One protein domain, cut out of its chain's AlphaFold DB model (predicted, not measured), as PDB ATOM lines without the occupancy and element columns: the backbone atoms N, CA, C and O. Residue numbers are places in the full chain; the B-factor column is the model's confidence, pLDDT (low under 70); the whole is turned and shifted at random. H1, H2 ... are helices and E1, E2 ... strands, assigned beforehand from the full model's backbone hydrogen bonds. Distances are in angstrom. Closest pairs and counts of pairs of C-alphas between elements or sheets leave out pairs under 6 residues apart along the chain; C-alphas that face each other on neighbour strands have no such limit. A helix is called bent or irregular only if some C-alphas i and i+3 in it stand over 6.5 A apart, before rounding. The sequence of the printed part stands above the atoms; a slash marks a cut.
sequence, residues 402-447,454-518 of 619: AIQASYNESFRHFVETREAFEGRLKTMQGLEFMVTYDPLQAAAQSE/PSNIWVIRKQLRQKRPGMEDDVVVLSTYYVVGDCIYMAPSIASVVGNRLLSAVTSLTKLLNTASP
ATOM      1  N   ALA A 402     151.666 158.109  89.623       82.62
ATOM      2  CA  ALA A 402     152.889 158.467  88.909       82.62
ATOM      3  C   ALA A 402     152.581 159.204  87.593       82.62
ATOM      4  O   ALA A 402     153.166 160.253  87.322       82.62
ATOM      5  N   ILE A 403     151.601 158.715  86.824       81.06
ATOM      6  CA  ILE A 403     151.124 159.361  85.593       81.06
ATOM      7  C   ILE A 403     150.472 160.717  85.908       81.06
ATOM      8  O   ILE A 403     150.725 161.708  85.231       81.06
ATOM      9  N   GLN A 404     149.650 160.822  86.954       82.25
ATOM     10  CA  GLN A 404     149.039 162.106  87.324       82.25
ATOM     11  C   GLN A 404     150.083 163.159  87.711       82.25
ATOM     12  O   GLN A 404     149.958 164.318  87.318       82.25
ATOM     13  N   ALA A 405     151.133 162.762  88.431       80.56
ATOM     14  CA  ALA A 405     152.218 163.654  88.818       80.56
ATOM     15  C   ALA A 405     153.115 164.080  87.645       80.56
ATOM     16  O   ALA A 405     153.696 165.161  87.706       80.56
ATOM     17  N   SER A 406     153.214 163.283  86.571       76.31
ATOM     18  CA  SER A 406     153.973 163.674  85.375       76.31
ATOM     19  C   SER A 406     153.269 164.749  84.543       76.31
ATOM     20  O   SER A 406     153.938 165.526  83.869       76.31
ATOM     21  N   TYR A 407     151.933 164.803  84.586       78.06
ATOM     22  CA  TYR A 407     151.134 165.761  83.807       78.06
ATOM     23  C   TYR A 407     150.603 166.946  84.623       78.06
ATOM     24  O   TYR A 407     150.243 167.967  84.039       78.06
ATOM     25  N   ASN A 408     150.534 166.840  85.954       83.38
ATOM     26  CA  ASN A 408     150.006 167.888  86.820       83.38
ATOM     27  C   ASN A 408     151.031 168.302  87.883       83.38
ATOM     28  O   ASN A 408     151.344 167.539  88.798       83.38
ATOM     29  N   GLU A 409     151.499 169.547  87.797       78.69
ATOM     30  CA  GLU A 409     152.504 170.104  88.706       78.69
ATOM     31  C   GLU A 409     152.034 170.119  90.170       78.69
ATOM     32  O   GLU A 409     152.827 169.882  91.083       78.69
ATOM     33  N   SER A 410     150.725 170.256  90.402       82.94
ATOM     34  CA  SER A 410     150.138 170.174  91.740       82.94
ATOM     35  C   SER A 410     150.249 168.784  92.361       82.94
ATOM     36  O   SER A 410     150.166 168.686  93.575       82.94
ATOM     37  N   PHE A 411     150.439 167.707  91.592       74.75
ATOM     38  CA  PHE A 411     150.590 166.345  92.126       74.75
ATOM     39  C   PHE A 411     152.052 165.936  92.352       74.75
ATOM     40  O   PHE A 411     152.305 164.888  92.946       74.75
ATOM     41  N   ARG A 412     153.016 166.774  91.945       74.38
ATOM     42  CA  ARG A 412     154.453 166.473  92.039       74.38
ATOM     43  C   ARG A 412     154.917 166.259  93.483       74.38
ATOM     44  O   ARG A 412     155.634 165.300  93.750       74.38
ATOM     45  N   HIS A 413     154.407 167.060  94.420       79.81
ATOM     46  CA  HIS A 413     154.748 166.967  95.845       79.81
ATOM     47  C   HIS A 413     154.371 165.618  96.487       79.81
ATOM     48  O   HIS A 413     155.030 165.177  97.424       79.81
ATOM     49  N   PHE A 414     153.356 164.916  95.966       76.44
ATOM     50  CA  PHE A 414     152.989 163.584  96.462       76.44
ATOM     51  C   PHE A 414     153.962 162.488  96.020       76.44
ATOM     52  O   PHE A 414     153.987 161.429  96.625       76.44
ATOM     53  N   VAL A 415     154.758 162.719  94.975       73.06
ATOM     54  CA  VAL A 415     155.721 161.745  94.431       73.06
ATOM     55  C   VAL A 415     157.158 162.123  94.818       73.06
ATOM     56  O   VAL A 415     158.123 161.439  94.477       73.06
ATOM     57  N   GLU A 416     157.341 163.220  95.556       72.81
ATOM     58  CA  GLU A 416     158.656 163.709  95.962       72.81
ATOM     59  C   GLU A 416     159.302 162.852  97.051       72.81
ATOM     60  O   GLU A 416     160.487 162.539  96.921       72.81
ATOM     61  N   THR A 417     158.537 162.412  98.051       78.62
ATOM     62  CA  THR A 417     159.005 161.542  99.139       78.62
ATOM     63  C   THR A 417     158.179 160.262  99.214       78.62
ATOM     64  O   THR A 417     157.002 160.239  98.852       78.62
ATOM     65  N   ARG A 418     158.785 159.175  99.711       77.62
ATOM     66  CA  ARG A 418     158.078 157.899  99.895       77.62
ATOM     67  C   ARG A 418     156.906 158.033 100.867       77.62
ATOM     68  O   ARG A 418     155.835 157.509 100.594       77.62
ATOM     69  N   GLU A 419     157.086 158.768 101.960       82.00
ATOM     70  CA  GLU A 419     156.038 158.981 102.964       82.00
ATOM     71  C   GLU A 419     154.830 159.733 102.393       82.00
ATOM     72  O   GLU A 419     153.691 159.352 102.659       82.00
ATOM     73  N   ALA A 420     155.055 160.754 101.557       84.19
ATOM     74  CA  ALA A 420     153.973 161.469 100.881       84.19
ATOM     75  C   ALA A 420     153.263 160.579  99.847       84.19
ATOM     76  O   ALA A 420     152.033 160.610  99.746       84.19
ATOM     77  N   PHE A 421     154.022 159.745  99.133       84.25
ATOM     78  CA  PHE A 421     153.494 158.832  98.120       84.25
ATOM     79  C   PHE A 421     152.631 157.730  98.738       84.25
ATOM     80  O   PHE A 421     151.471 157.551  98.363       84.25
ATOM     81  N   GLU A 422     153.152 157.040  99.754       87.25
ATOM     82  CA  GLU A 422     152.416 156.025 100.510       87.25
ATOM     83  C   GLU A 422     151.260 156.639 101.310       87.25
ATOM     84  O   GLU A 422     150.183 156.049 101.403       87.25
ATOM     85  N   GLY A 423     151.440 157.850 101.844       88.06
ATOM     86  CA  GLY A 423     150.386 158.615 102.503       88.06
ATOM     87  C   GLY A 423     149.212 158.899 101.567       88.06
ATOM     88  O   GLY A 423     148.057 158.718 101.953       88.06
ATOM     89  N   ARG A 424     149.490 159.260 100.307       88.12
ATOM     90  CA  ARG A 424     148.455 159.452  99.285       88.12
ATOM     91  C   ARG A 424     147.800 158.133  98.880       88.12
ATOM     92  O   ARG A 424     146.572 158.101  98.782       88.12
ATOM     93  N   LEU A 425     148.563 157.055  98.704       88.38
ATOM     94  CA  LEU A 425     148.026 155.726  98.374       88.38
ATOM     95  C   LEU A 425     147.020 155.235  99.422       88.38
ATOM     96  O   LEU A 425     145.907 154.857  99.063       88.38
ATOM     97  N   LYS A 426     147.319 155.416 100.717       89.62
ATOM     98  CA  LYS A 426     146.391 155.109 101.823       89.62
ATOM     99  C   LYS A 426     145.054 155.854 101.730       89.62
ATOM    100  O   LYS A 426     144.064 155.424 102.321       89.62
ATOM    101  N   THR A 427     144.977 156.976 101.011       89.50
ATOM    102  CA  THR A 427     143.705 157.690 100.802       89.50
ATOM    103  C   THR A 427     142.834 157.065  99.712       89.50
ATOM    104  O   THR A 427     141.613 157.218  99.770       89.50
ATOM    105  N   MET A 428     143.430 156.328  98.775       88.44
ATOM    106  CA  MET A 428     142.764 155.733  97.619       88.44
ATOM    107  C   MET A 428     142.199 154.344  97.946       88.44
ATOM    108  O   MET A 428     142.562 153.721  98.938       88.44
ATOM    109  N   GLN A 429     141.271 153.863  97.120       91.00
ATOM    110  CA  GLN A 429     140.778 152.485  97.150       91.00
ATOM    111  C   GLN A 429     141.310 151.760  95.915       91.00
ATOM    112  O   GLN A 429     141.414 152.367  94.851       91.00
ATOM    113  N   GLY A 430     141.641 150.477  96.035       90.81
ATOM    114  CA  GLY A 430     142.101 149.663  94.912       90.81
ATOM    115  C   GLY A 430     143.470 149.037  95.138       90.81
ATOM    116  O   GLY A 430     143.909 148.845  96.272       90.81
ATOM    117  N   LEU A 431     144.093 148.633  94.035       94.12
ATOM    118  CA  LEU A 431     145.345 147.889  94.039       94.12
ATOM    119  C   LEU A 431     146.528 148.828  94.282       94.12
ATOM    120  O   LEU A 431     146.699 149.804  93.552       94.12
ATOM    121  N   GLU A 432     147.372 148.499  95.252       93.06
ATOM    122  CA  GLU A 432     148.558 149.282  95.586       93.06
ATOM    123  C   GLU A 432     149.770 148.398  95.909       93.06
ATOM    124  O   GLU A 432     149.644 147.255  96.357       93.06
ATOM    125  N   PHE A 433     150.957 148.954  95.677       93.06
ATOM    126  CA  PHE A 433     152.233 148.398  96.110       93.06
ATOM    127  C   PHE A 433     152.787 149.254  97.248       93.06
ATOM    128  O   PHE A 433     152.996 150.456  97.070       93.06
ATOM    129  N   MET A 434     153.016 148.640  98.407       90.25
ATOM    130  CA  MET A 434     153.548 149.304  99.598       90.25
ATOM    131  C   MET A 434     154.829 148.630 100.078       90.25
ATOM    132  O   MET A 434     154.906 147.402 100.119       90.25
ATOM    133  N   VAL A 435     155.813 149.422 100.501       90.25
ATOM    134  CA  VAL A 435     157.029 148.900 101.128       90.25
ATOM    135  C   VAL A 435     156.742 148.676 102.615       90.25
ATOM    136  O   VAL A 435     156.436 149.614 103.348       90.25
ATOM    137  N   THR A 436     156.819 147.426 103.068       87.12
ATOM    138  CA  THR A 436     156.506 147.043 104.455       87.12
ATOM    139  C   THR A 436     157.713 146.941 105.368       87.12
ATOM    140  O   THR A 436     157.552 147.030 106.579       87.12
ATOM    141  N   TYR A 437     158.900 146.726 104.808       85.69
ATOM    142  CA  TYR A 437     160.142 146.730 105.568       85.69
ATOM    143  C   TYR A 437     161.187 147.504 104.778       85.69
ATOM    144  O   TYR A 437     161.414 147.223 103.596       85.69
ATOM    145  N   ASP A 438     161.758 148.497 105.448       83.12
ATOM    146  CA  ASP A 438     162.830 149.335 104.945       83.12
ATOM    147  C   ASP A 438     164.084 149.039 105.775       83.12
ATOM    148  O   ASP A 438     164.105 149.349 106.973       83.12
ATOM    149  N   PRO A 439     165.114 148.437 105.166       75.38
ATOM    150  CA  PRO A 439     166.323 148.056 105.877       75.38
ATOM    151  C   PRO A 439     167.097 149.270 106.411       75.38
ATOM    152  O   PRO A 439     167.757 149.173 107.442       75.38
ATOM    153  N   LEU A 440     166.971 150.436 105.768       71.75
ATOM    154  CA  LEU A 440     167.660 151.666 106.159       71.75
ATOM    155  C   LEU A 440     166.976 152.341 107.351       71.75
ATOM    156  O   LEU A 440     167.651 152.842 108.245       71.75
ATOM    157  N   GLN A 441     165.639 152.325 107.396       71.50
ATOM    158  CA  GLN A 441     164.893 152.813 108.563       71.50
ATOM    159  C   GLN A 441     165.047 151.876 109.764       71.50
ATOM    160  O   GLN A 441     165.164 152.354 110.889       71.50
ATOM    161  N   ALA A 442     165.089 150.560 109.529       66.94
ATOM    162  CA  ALA A 442     165.330 149.573 110.577       66.94
ATOM    163  C   ALA A 442     166.739 149.708 111.180       66.94
ATOM    164  O   ALA A 442     166.882 149.654 112.395       66.94
ATOM    165  N   ALA A 443     167.762 149.967 110.357       62.44
ATOM    166  CA  ALA A 443     169.124 150.230 110.827       62.44
ATOM    167  C   ALA A 443     169.260 151.537 111.632       62.44
ATOM    168  O   ALA A 443     170.132 151.648 112.488       62.44
ATOM    169  N   ALA A 444     168.402 152.530 111.370       64.56
ATOM    170  CA  ALA A 444     168.403 153.815 112.070       64.56
ATOM    171  C   ALA A 444     167.681 153.782 113.434       64.56
ATOM    172  O   ALA A 444     167.846 154.701 114.236       64.56
ATOM    173  N   GLN A 445     166.875 152.751 113.707       64.31
ATOM    174  CA  GLN A 445     166.149 152.580 114.969       64.31
ATOM    175  C   GLN A 445     166.959 151.668 115.902       64.31
ATOM    176  O   GLN A 445     166.795 150.454 115.904       64.31
ATOM    177  N   SER A 446     167.845 152.256 116.708       48.38
ATOM    178  CA  SER A 446     168.799 151.567 117.598       48.38
ATOM    179  C   SER A 446     168.189 150.822 118.802       48.38
ATOM    180  O   SER A 446     168.906 150.486 119.739       48.38
ATOM    181  N   GLU A 447     166.882 150.554 118.813       52.78
ATOM    182  CA  GLU A 447     166.190 149.856 119.904       52.78
ATOM    183  C   GLU A 447     165.196 148.829 119.346       52.78
ATOM    184  O   GLU A 447     163.980 149.008 119.396       52.78
ATOM    185  N   PRO A 454     170.488 144.558 110.915       60.47
ATOM    186  CA  PRO A 454     169.397 144.905 110.013       60.47
ATOM    187  C   PRO A 454     169.634 144.247 108.650       60.47
ATOM    188  O   PRO A 454     170.648 144.475 107.991       60.47
ATOM    189  N   SER A 455     168.702 143.394 108.219       65.00
ATOM    190  CA  SER A 455     168.826 142.695 106.941       65.00
ATOM    191  C   SER A 455     168.773 143.705 105.796       65.00
ATOM    192  O   SER A 455     167.824 144.474 105.748       65.00
ATOM    193  N   ASN A 456     169.698 143.664 104.833       76.69
ATOM    194  CA  ASN A 456     169.728 144.562 103.661       76.69
ATOM    195  C   ASN A 456     168.647 144.251 102.593       76.69
ATOM    196  O   ASN A 456     168.877 144.415 101.397       76.69
ATOM    197  N   ILE A 457     167.475 143.756 102.998       84.31
ATOM    198  CA  ILE A 457     166.422 143.262 102.100       84.31
ATOM    199  C   ILE A 457     165.225 144.204 102.157       84.31
ATOM    200  O   ILE A 457     164.708 144.480 103.236       84.31
ATOM    201  N   TRP A 458     164.724 144.642 101.003       87.25
ATOM    202  CA  TRP A 458     163.468 145.392 100.942       87.25
ATOM    203  C   TRP A 458     162.286 144.446 100.788       87.25
ATOM    204  O   TRP A 458     162.341 143.494 100.009       87.25
ATOM    205  N   VAL A 459     161.187 144.739 101.483       91.38
ATOM    206  CA  VAL A 459     159.953 143.947 101.381       91.38
ATOM    207  C   VAL A 459     158.831 144.816 100.831       91.38
ATOM    208  O   VAL A 459     158.443 145.799 101.462       91.38
ATOM    209  N   ILE A 460     158.278 144.428  99.681       92.75
ATOM    210  CA  ILE A 460     157.164 145.106  99.006       92.75
ATOM    211  C   ILE A 460     155.946 144.186  99.014       92.75
ATOM    212  O   ILE A 460     156.044 143.013  98.665       92.75
ATOM    213  N   ARG A 461     154.770 144.699  99.372       94.25
ATOM    214  CA  ARG A 461     153.504 143.964  99.283       94.25
ATOM    215  C   ARG A 461     152.635 144.524  98.170       94.25
ATOM    216  O   ARG A 461     152.400 145.728  98.120       94.25
ATOM    217  N   LYS A 462     152.110 143.634  97.328       94.94
ATOM    218  CA  LYS A 462     150.944 143.905  96.482       94.94
ATOM    219  C   LYS A 462     149.710 143.658  97.331       94.94
ATOM    220  O   LYS A 462     149.485 142.537  97.791       94.94
ATOM    221  N   GLN A 463     148.925 144.698  97.548       94.25
ATOM    222  CA  GLN A 463     147.753 144.639  98.408       94.25
ATOM    223  C   GLN A 463     146.567 145.348  97.761       94.25
ATOM    224  O   GLN A 463     146.724 146.272  96.965       94.25
ATOM    225  N   LEU A 464     145.369 144.879  98.085       94.81
ATOM    226  CA  LEU A 464     144.113 145.469  97.654       94.81
ATOM    227  C   LEU A 464     143.463 146.141  98.861       94.81
ATOM    228  O   LEU A 464     143.073 145.461  99.811       94.81
ATOM    229  N   ARG A 465     143.343 147.468  98.815       92.44
ATOM    230  CA  ARG A 465     142.689 148.260  99.860       92.44
ATOM    231  C   ARG A 465     141.220 148.460  99.517       92.44
ATOM    232  O   ARG A 465     140.904 149.018  98.465       92.44
ATOM    233  N   GLN A 466     140.328 148.048 100.412       91.31
ATOM    234  CA  GLN A 466     138.891 148.300 100.335       91.31
ATOM    235  C   GLN A 466     138.468 149.248 101.456       91.31
ATOM    236  O   GLN A 466     138.636 148.957 102.640       91.31
ATOM    237  N   LYS A 467     137.902 150.395 101.075       86.00
ATOM    238  CA  LYS A 467     137.410 151.385 102.031       86.00
ATOM    239  C   LYS A 467     135.942 151.143 102.327       86.00
ATOM    240  O   LYS A 467     135.130 151.031 101.410       86.00
ATOM    241  N   ARG A 468     135.602 151.089 103.612       83.75
ATOM    242  CA  ARG A 468     134.226 150.952 104.098       83.75
ATOM    243  C   ARG A 468     133.871 152.212 104.889       83.75
ATOM    244  O   ARG A 468     134.574 152.523 105.847       83.75
ATOM    245  N   PRO A 469     132.824 152.966 104.509       78.44
ATOM    246  CA  PRO A 469     132.451 154.184 105.223       78.44
ATOM    247  C   PRO A 469     132.192 153.904 106.712       78.44
ATOM    248  O   PRO A 469     131.316 153.111 107.046       78.44
ATOM    249  N   GLY A 470     132.957 154.546 107.601       77.44
ATOM    250  CA  GLY A 470     132.809 154.412 109.057       77.44
ATOM    251  C   GLY A 470     133.465 153.178 109.696       77.44
ATOM    252  O   GLY A 470     133.310 152.990 110.898       77.44
ATOM    253  N   MET A 471     134.197 152.358 108.935       79.94
ATOM    254  CA  MET A 471     134.980 151.221 109.442       79.94
ATOM    255  C   MET A 471     136.449 151.332 109.016       79.94
ATOM    256  O   MET A 471     136.774 152.067 108.086       79.94
ATOM    257  N   GLU A 472     137.332 150.589 109.684       82.12
ATOM    258  CA  GLU A 472     138.740 150.499 109.291       82.12
ATOM    259  C   GLU A 472     138.901 149.905 107.879       82.12
ATOM    260  O   GLU A 472     138.123 149.039 107.442       82.12
ATOM    261  N   ASP A 473     139.925 150.400 107.178       85.81
ATOM    262  CA  ASP A 473     140.317 149.952 105.843       85.81
ATOM    263  C   ASP A 473     140.620 148.448 105.855       85.81
ATOM    264  O   ASP A 473     141.457 147.980 106.626       85.81
ATOM    265  N   ASP A 474     139.978 147.695 104.961       89.62
ATOM    266  CA  ASP A 474     140.275 146.277 104.774       89.62
ATOM    267  C   ASP A 474     141.409 146.135 103.752       89.62
ATOM    268  O   ASP A 474     141.281 146.575 102.605       89.62
ATOM    269  N   VAL A 475     142.546 145.576 104.170       90.56
ATOM    270  CA  VAL A 475     143.740 145.432 103.327       90.56
ATOM    271  C   VAL A 475     144.021 143.954 103.113       90.56
ATOM    272  O   VAL A 475     144.545 143.266 103.989       90.56
ATOM    273  N   VAL A 476     143.721 143.472 101.908       93.38
ATOM    274  CA  VAL A 476     144.000 142.090 101.510       93.38
ATOM    275  C   VAL A 476     145.368 142.035 100.843       93.38
ATOM    276  O   VAL A 476     145.567 142.593  99.763       93.38
ATOM    277  N   VAL A 477     146.323 141.351 101.473       92.50
ATOM    278  CA  VAL A 477     147.649 141.111 100.889       92.50
ATOM    279  C   VAL A 477     147.533 140.010  99.837       92.50
ATOM    280  O   VAL A 477     147.163 138.884 100.155       92.50
ATOM    281  N   LEU A 478     147.855 140.337  98.585       92.00
ATOM    282  CA  LEU A 478     147.807 139.394  97.466       92.00
ATOM    283  C   LEU A 478     149.133 138.652  97.311       92.00
ATOM    284  O   LEU A 478     149.151 137.438  97.124       92.00
ATOM    285  N   SER A 479     150.248 139.377  97.389       92.50
ATOM    286  CA  SER A 479     151.582 138.795  97.267       92.50
ATOM    287  C   SER A 479     152.644 139.684  97.909       92.50
ATOM    288  O   SER A 479     152.476 140.899  98.034       92.50
ATOM    289  N   THR A 480     153.757 139.066  98.296       94.50
ATOM    290  CA  THR A 480     154.920 139.744  98.877       94.50
ATOM    291  C   THR A 480     156.111 139.555  97.948       94.50
ATOM    292  O   THR A 480     156.270 138.490  97.358       94.50
ATOM    293  N   TYR A 481     156.943 140.577  97.823       93.94
ATOM    294  CA  TYR A 481     158.140 140.593  97.000       93.94
ATOM    295  C   TYR A 481     159.333 141.022  97.844       93.94
ATOM    296  O   TYR A 481     159.214 141.903  98.696       93.94
ATOM    297  N   TYR A 482     160.474 140.400  97.586       91.88
ATOM    298  CA  TYR A 482     161.752 140.712  98.206       91.88
ATOM    299  C   TYR A 482     162.664 141.341  97.165       91.88
ATOM    300  O   TYR A 482     162.831 140.776  96.086       91.88
ATOM    301  N   VAL A 483     163.266 142.479  97.492       87.06
ATOM    302  CA  VAL A 483     164.367 143.042  96.707       87.06
ATOM    303  C   VAL A 483     165.649 142.779  97.479       87.06
ATOM    304  O   VAL A 483     165.834 143.299  98.582       87.06
ATOM    305  N   VAL A 484     166.490 141.914  96.922       84.69
ATOM    306  CA  VAL A 484     167.767 141.493  97.507       84.69
ATOM    307  C   VAL A 484     168.860 141.919  96.534       84.69
ATOM    308  O   VAL A 484     168.950 141.363  95.438       84.69
ATOM    309  N   GLY A 485     169.653 142.928  96.907       78.69
ATOM    310  CA  GLY A 485     170.557 143.598  95.964       78.69
ATOM    311  C   GLY A 485     169.780 144.147  94.759       78.69
ATOM    312  O   GLY A 485     168.782 144.841  94.943       78.69
ATOM    313  N   ASP A 486     170.187 143.750  93.550       76.88
ATOM    314  CA  ASP A 486     169.566 144.143  92.272       76.88
ATOM    315  C   ASP A 486     168.575 143.096  91.721       76.88
ATOM    316  O   ASP A 486     168.322 143.036  90.516       76.88
ATOM    317  N   CYS A 487     168.052 142.200  92.562       81.38
ATOM    318  CA  CYS A 487     167.140 141.133  92.139       81.38
ATOM    319  C   CYS A 487     165.808 141.192  92.890       81.38
ATOM    320  O   CYS A 487     165.775 141.317  94.116       81.38
ATOM    321  N   ILE A 488     164.704 141.034  92.152       87.38
ATOM    322  CA  ILE A 488     163.339 141.018  92.693       87.38
ATOM    323  C   ILE A 488     162.806 139.585  92.681       87.38
ATOM    324  O   ILE A 488     162.686 138.962  91.627       87.38
ATOM    325  N   TYR A 489     162.424 139.087  93.853       91.19
ATOM    326  CA  TYR A 489     161.855 137.756  94.041       91.19
ATOM    327  C   TYR A 489     160.418 137.847  94.541       91.19
ATOM    328  O   TYR A 489     160.124 138.587  95.477       91.19
ATOM    329  N   MET A 490     159.519 137.047  93.973       92.69
ATOM    330  CA  MET A 490     158.190 136.845  94.548       92.69
ATOM    331  C   MET A 490     158.274 135.824  95.686       92.69
ATOM    332  O   MET A 490     158.784 134.718  95.501       92.69
ATOM    333  N   ALA A 491     157.753 136.180  96.857       91.00
ATOM    334  CA  ALA A 491     157.684 135.292  98.005       91.00
ATOM    335  C   ALA A 491     156.736 134.115  97.704       91.00
ATOM    336  O   ALA A 491     155.548 134.343  97.446       91.00
ATOM    337  N   PRO A 492     157.210 132.859  97.745       89.69
ATOM    338  CA  PRO A 492     156.333 131.709  97.600       89.69
ATOM    339  C   PRO A 492     155.467 131.538  98.851       89.69
ATOM    340  O   PRO A 492     155.862 131.891  99.963       89.69
ATOM    341  N   SER A 493     154.292 130.927  98.695       88.75
ATOM    342  CA  SER A 493     153.499 130.522  99.855       88.75
ATOM    343  C   SER A 493     154.207 129.402 100.622       88.75
ATOM    344  O   SER A 493     154.840 128.523 100.028       88.75
ATOM    345  N   ILE A 494     154.062 129.386 101.950       85.69
ATOM    346  CA  ILE A 494     154.615 128.315 102.798       85.69
ATOM    347  C   ILE A 494     154.090 126.948 102.341       85.69
ATOM    348  O   ILE A 494     154.854 125.989 102.266       85.69
ATOM    349  N   ALA A 495     152.815 126.871 101.949       85.25
ATOM    350  CA  ALA A 495     152.211 125.656 101.409       85.25
ATOM    351  C   ALA A 495     152.934 125.146 100.147       85.25
ATOM    352  O   ALA A 495     153.193 123.951 100.039       85.25
ATOM    353  N   SER A 496     153.320 126.041  99.229       87.25
ATOM    354  CA  SER A 496     154.116 125.697  98.041       87.25
ATOM    355  C   SER A 496     155.506 125.180  98.419       87.25
ATOM    356  O   SER A 496     155.946 124.146  97.917       87.25
ATOM    357  N   VAL A 497     156.201 125.865  99.335       89.31
ATOM    358  CA  VAL A 497     157.556 125.473  99.757       89.31
ATOM    359  C   VAL A 497     157.544 124.109 100.444       89.31
ATOM    360  O   VAL A 497     158.328 123.228 100.089       89.31
ATOM    361  N   VAL A 498     156.639 123.918 101.404       89.69
ATOM    362  CA  VAL A 498     156.484 122.652 102.128       89.69
ATOM    363  C   VAL A 498     156.033 121.548 101.176       89.69
ATOM    364  O   VAL A 498     156.606 120.462 101.205       89.69
ATOM    365  N   GLY A 499     155.081 121.832 100.283       90.25
ATOM    366  CA  GLY A 499     154.613 120.890  99.269       90.25
ATOM    367  C   GLY A 499     155.738 120.409  98.351       90.25
ATOM    368  O   GLY A 499     155.922 119.206  98.187       90.25
ATOM    369  N   ASN A 500     156.558 121.324  97.828       92.19
ATOM    370  CA  ASN A 500     157.700 120.979  96.976       92.19
ATOM    371  C   ASN A 500     158.783 120.196  97.727       92.19
ATOM    372  O   ASN A 500     159.352 119.253  97.174       92.19
ATOM    373  N   ARG A 501     159.067 120.543  98.989       90.06
ATOM    374  CA  ARG A 501     160.023 119.789  99.816       90.06
ATOM    375  C   ARG A 501     159.517 118.386 100.130       90.06
ATOM    376  O   ARG A 501     160.283 117.435 100.007       90.06
ATOM    377  N   LEU A 502     158.239 118.244 100.474       91.38
ATOM    378  CA  LEU A 502     157.621 116.948 100.738       91.38
ATOM    379  C   LEU A 502     157.610 116.087  99.475       91.38
ATOM    380  O   LEU A 502     158.010 114.929  99.521       91.38
ATOM    381  N   LEU A 503     157.258 116.670  98.328       91.25
ATOM    382  CA  LEU A 503     157.310 115.982  97.043       91.25
ATOM    383  C   LEU A 503     158.737 115.543  96.691       91.25
ATOM    384  O   LEU A 503     158.937 114.413  96.250       91.25
ATOM    385  N   SER A 504     159.735 116.396  96.927       92.06
ATOM    386  CA  SER A 504     161.153 116.081  96.693       92.06
ATOM    387  C   SER A 504     161.658 114.966  97.612       92.06
ATOM    388  O   SER A 504     162.382 114.074  97.167       92.06
ATOM    389  N   ALA A 505     161.251 114.978  98.882       91.50
ATOM    390  CA  ALA A 505     161.593 113.938  99.845       91.50
ATOM    391  C   ALA A 505     160.954 112.601  99.456       91.50
ATOM    392  O   ALA A 505     161.648 111.589  99.387       91.50
ATOM    393  N   VAL A 506     159.662 112.609  99.118       94.25
ATOM    394  CA  VAL A 506     158.934 111.413  98.678       94.25
ATOM    395  C   VAL A 506     159.537 110.866  97.391       94.25
ATOM    396  O   VAL A 506     159.862 109.690  97.339       94.25
ATOM    397  N   THR A 507     159.780 111.700  96.380       92.12
ATOM    398  CA  THR A 507     160.401 111.245  95.123       92.12
ATOM    399  C   THR A 507     161.820 110.720  95.319       92.12
ATOM    400  O   THR A 507     162.189 109.737  94.679       92.12
ATOM    401  N   SER A 508     162.615 111.317  96.211       93.81
ATOM    402  CA  SER A 508     163.946 110.793  96.548       93.81
ATOM    403  C   SER A 508     163.858 109.453  97.275       93.81
ATOM    404  O   SER A 508     164.608 108.536  96.950       93.81
ATOM    405  N   LEU A 509     162.905 109.300  98.197       92.38
ATOM    406  CA  LEU A 509     162.660 108.054  98.919       92.38
ATOM    407  C   LEU A 509     162.144 106.966  97.971       92.38
ATOM    408  O   LEU A 509     162.633 105.845  98.013       92.38
ATOM    409  N   THR A 510     161.237 107.293  97.051       93.19
ATOM    410  CA  THR A 510     160.774 106.374  96.003       93.19
ATOM    411  C   THR A 510     161.923 105.953  95.090       93.19
ATOM    412  O   THR A 510     162.049 104.772  94.785       93.19
ATOM    413  N   LYS A 511     162.799 106.882  94.684       93.12
ATOM    414  CA  LYS A 511     164.014 106.542  93.925       93.12
ATOM    415  C   LYS A 511     164.915 105.598  94.716       93.12
ATOM    416  O   LYS A 511     165.324 104.584  94.166       93.12
ATOM    417  N   LEU A 512     165.170 105.898  95.991       91.56
ATOM    418  CA  LEU A 512     165.970 105.051  96.875       91.56
ATOM    419  C   LEU A 512     165.357 103.658  96.988       91.56
ATOM    420  O   LEU A 512     166.055 102.681  96.741       91.56
ATOM    421  N   LEU A 513     164.063 103.554  97.291       89.12
ATOM    422  CA  LEU A 513     163.367 102.276  97.395       89.12
ATOM    423  C   LEU A 513     163.413 101.500  96.083       89.12
ATOM    424  O   LEU A 513     163.698 100.317  96.126       89.12
ATOM    425  N   ASN A 514     163.232 102.144  94.931       87.19
ATOM    426  CA  ASN A 514     163.337 101.467  93.636       87.19
ATOM    427  C   ASN A 514     164.766 100.986  93.336       87.19
ATOM    428  O   ASN A 514     164.946  99.958  92.691       87.19
ATOM    429  N   THR A 515     165.792 101.714  93.791       88.31
ATOM    430  CA  THR A 515     167.191 101.272  93.663       88.31
ATOM    431  C   THR A 515     167.575 100.206  94.684       88.31
ATOM    432  O   THR A 515     168.417  99.364  94.392       88.31
ATOM    433  N   ALA A 516     166.968 100.240  95.870       82.88
ATOM    434  CA  ALA A 516     167.274  99.348  96.975       82.88
ATOM    435  C   ALA A 516     166.454  98.059  96.920       82.88
ATOM    436  O   ALA A 516     166.973  97.027  97.306       82.88
ATOM    437  N   SER A 517     165.222  98.078  96.404       84.19
ATOM    438  CA  SER A 517     164.331  96.917  96.334       84.19
ATOM    439  C   SER A 517     164.891  95.698  95.593       84.19
ATOM    440  O   SER A 517     164.540  94.596  96.007       84.19
ATOM    441  N   PRO A 518     165.744  95.810  94.548       81.06
ATOM    442  CA  PRO A 518     166.347  94.633  93.924       81.06
ATOM    443  C   PRO A 518     167.583  94.095  94.668       81.06
ATOM    444  O   PRO A 518     168.092  93.048  94.283       81.06
TER     445      PRO A 518
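What this domain is: This is residues 402 to 447 and 454 to 518 of the 619 residues of the protein "RNA-dependent RNA polymerase" of Rasamsonia emersonii CBS 393.64 (UniProt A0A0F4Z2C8). A strongly twisted sheet of four strands forms a body with a cluster of three short helices, H1 to H3, meeting it at edge strand E1 through H3, and one long helix, H5, sticks out from the sheet as a free arm that makes much of the length. The printed part has 111 residues, with five named helices and four named strands, in the order H1 H2 H3 E1 H4 E2 E3 E4 H5. The sheet order is E1 E2 E3 E4, antiparallel throughout, and the class is mixed, helices and strands. The whole is extended, with a radius of gyration of the C-alphas of 21.6 A and spans of 77 by 36 by 34 A.

Where its parts are: Find C-alpha 402 at (152.889, 158.467, 88.909), where H1 runs over residues 402 to 407. H2 follows at residues 409 to 416 and H3 at 418 to 425. Strand E1, residues 430 to 437, is 21.2 A long, and H4 holds residues 439 to 444. Past the cut, E2 runs from C-alpha 457 at (166.422, 143.262, 102.100) to residue 466, 28.0 A. E3, residues 474 to 484, is 28.8 A long and bends by 59 degrees at residue 478; E4 holds residues 487 to 490. H5, residues 494 to 516, runs 32.1 A to C-alpha 516 at (167.274, 99.348, 96.975).

How they stand to each other: Begin at the sheet, where E2, E3 and E4 form a meander, each strand the antiparallel neighbour of the one before. Look for N 432 and O 463 at 2.9 A between E1 and E2, N 460 and O 481 at 2.9 A in the hairpin E2 and E3, and N 482 and O 489 at 2.8 A in the hairpin E3 and E4. H3 is on the sheet over E1, at a height over the sheet of 9.4 A; its closest C-alphas to E1 are those of Glu 422 and Met 434, 6.9 A apart. H2 touches H3 only at the corner, with C-alphas 414 and 420 closest at 5.0 A. H1 and H2 form a helical hairpin and touch, with C-alphas 405 and 411 closest at 4.6 A, at a shallow tilt of 32 degrees, opposite ways. H4 only grazes the sheet, with residues 439 to 440. H5 is not on the sheet. Every O i to N i+4 pair is within hydrogen-bond range in H1, H3, H4 and H5; H2 has 1 of 4, beside 3 of 5 O i to N i+3 pairs, and is only just irregular, C-alphas 410 and 413 being 7.0 A apart.

The domain as a whole: The C-alphas of Ser 410 and Pro 518, the two farthest apart, are 77.3 A from each other. Residues 494 to 518, of which 494 to 516 belong to H5, stand free; the body without them spans 35 by 31 by 29 A. Residues 448 to 453 are not printed, and C-alphas 447 and 454 are 11.5 A apart across the cut. Of the links printed whole, none is long. Mean pLDDT of the printed part is 84.6; residues 442 to 447 and 454 to 455 are under 70.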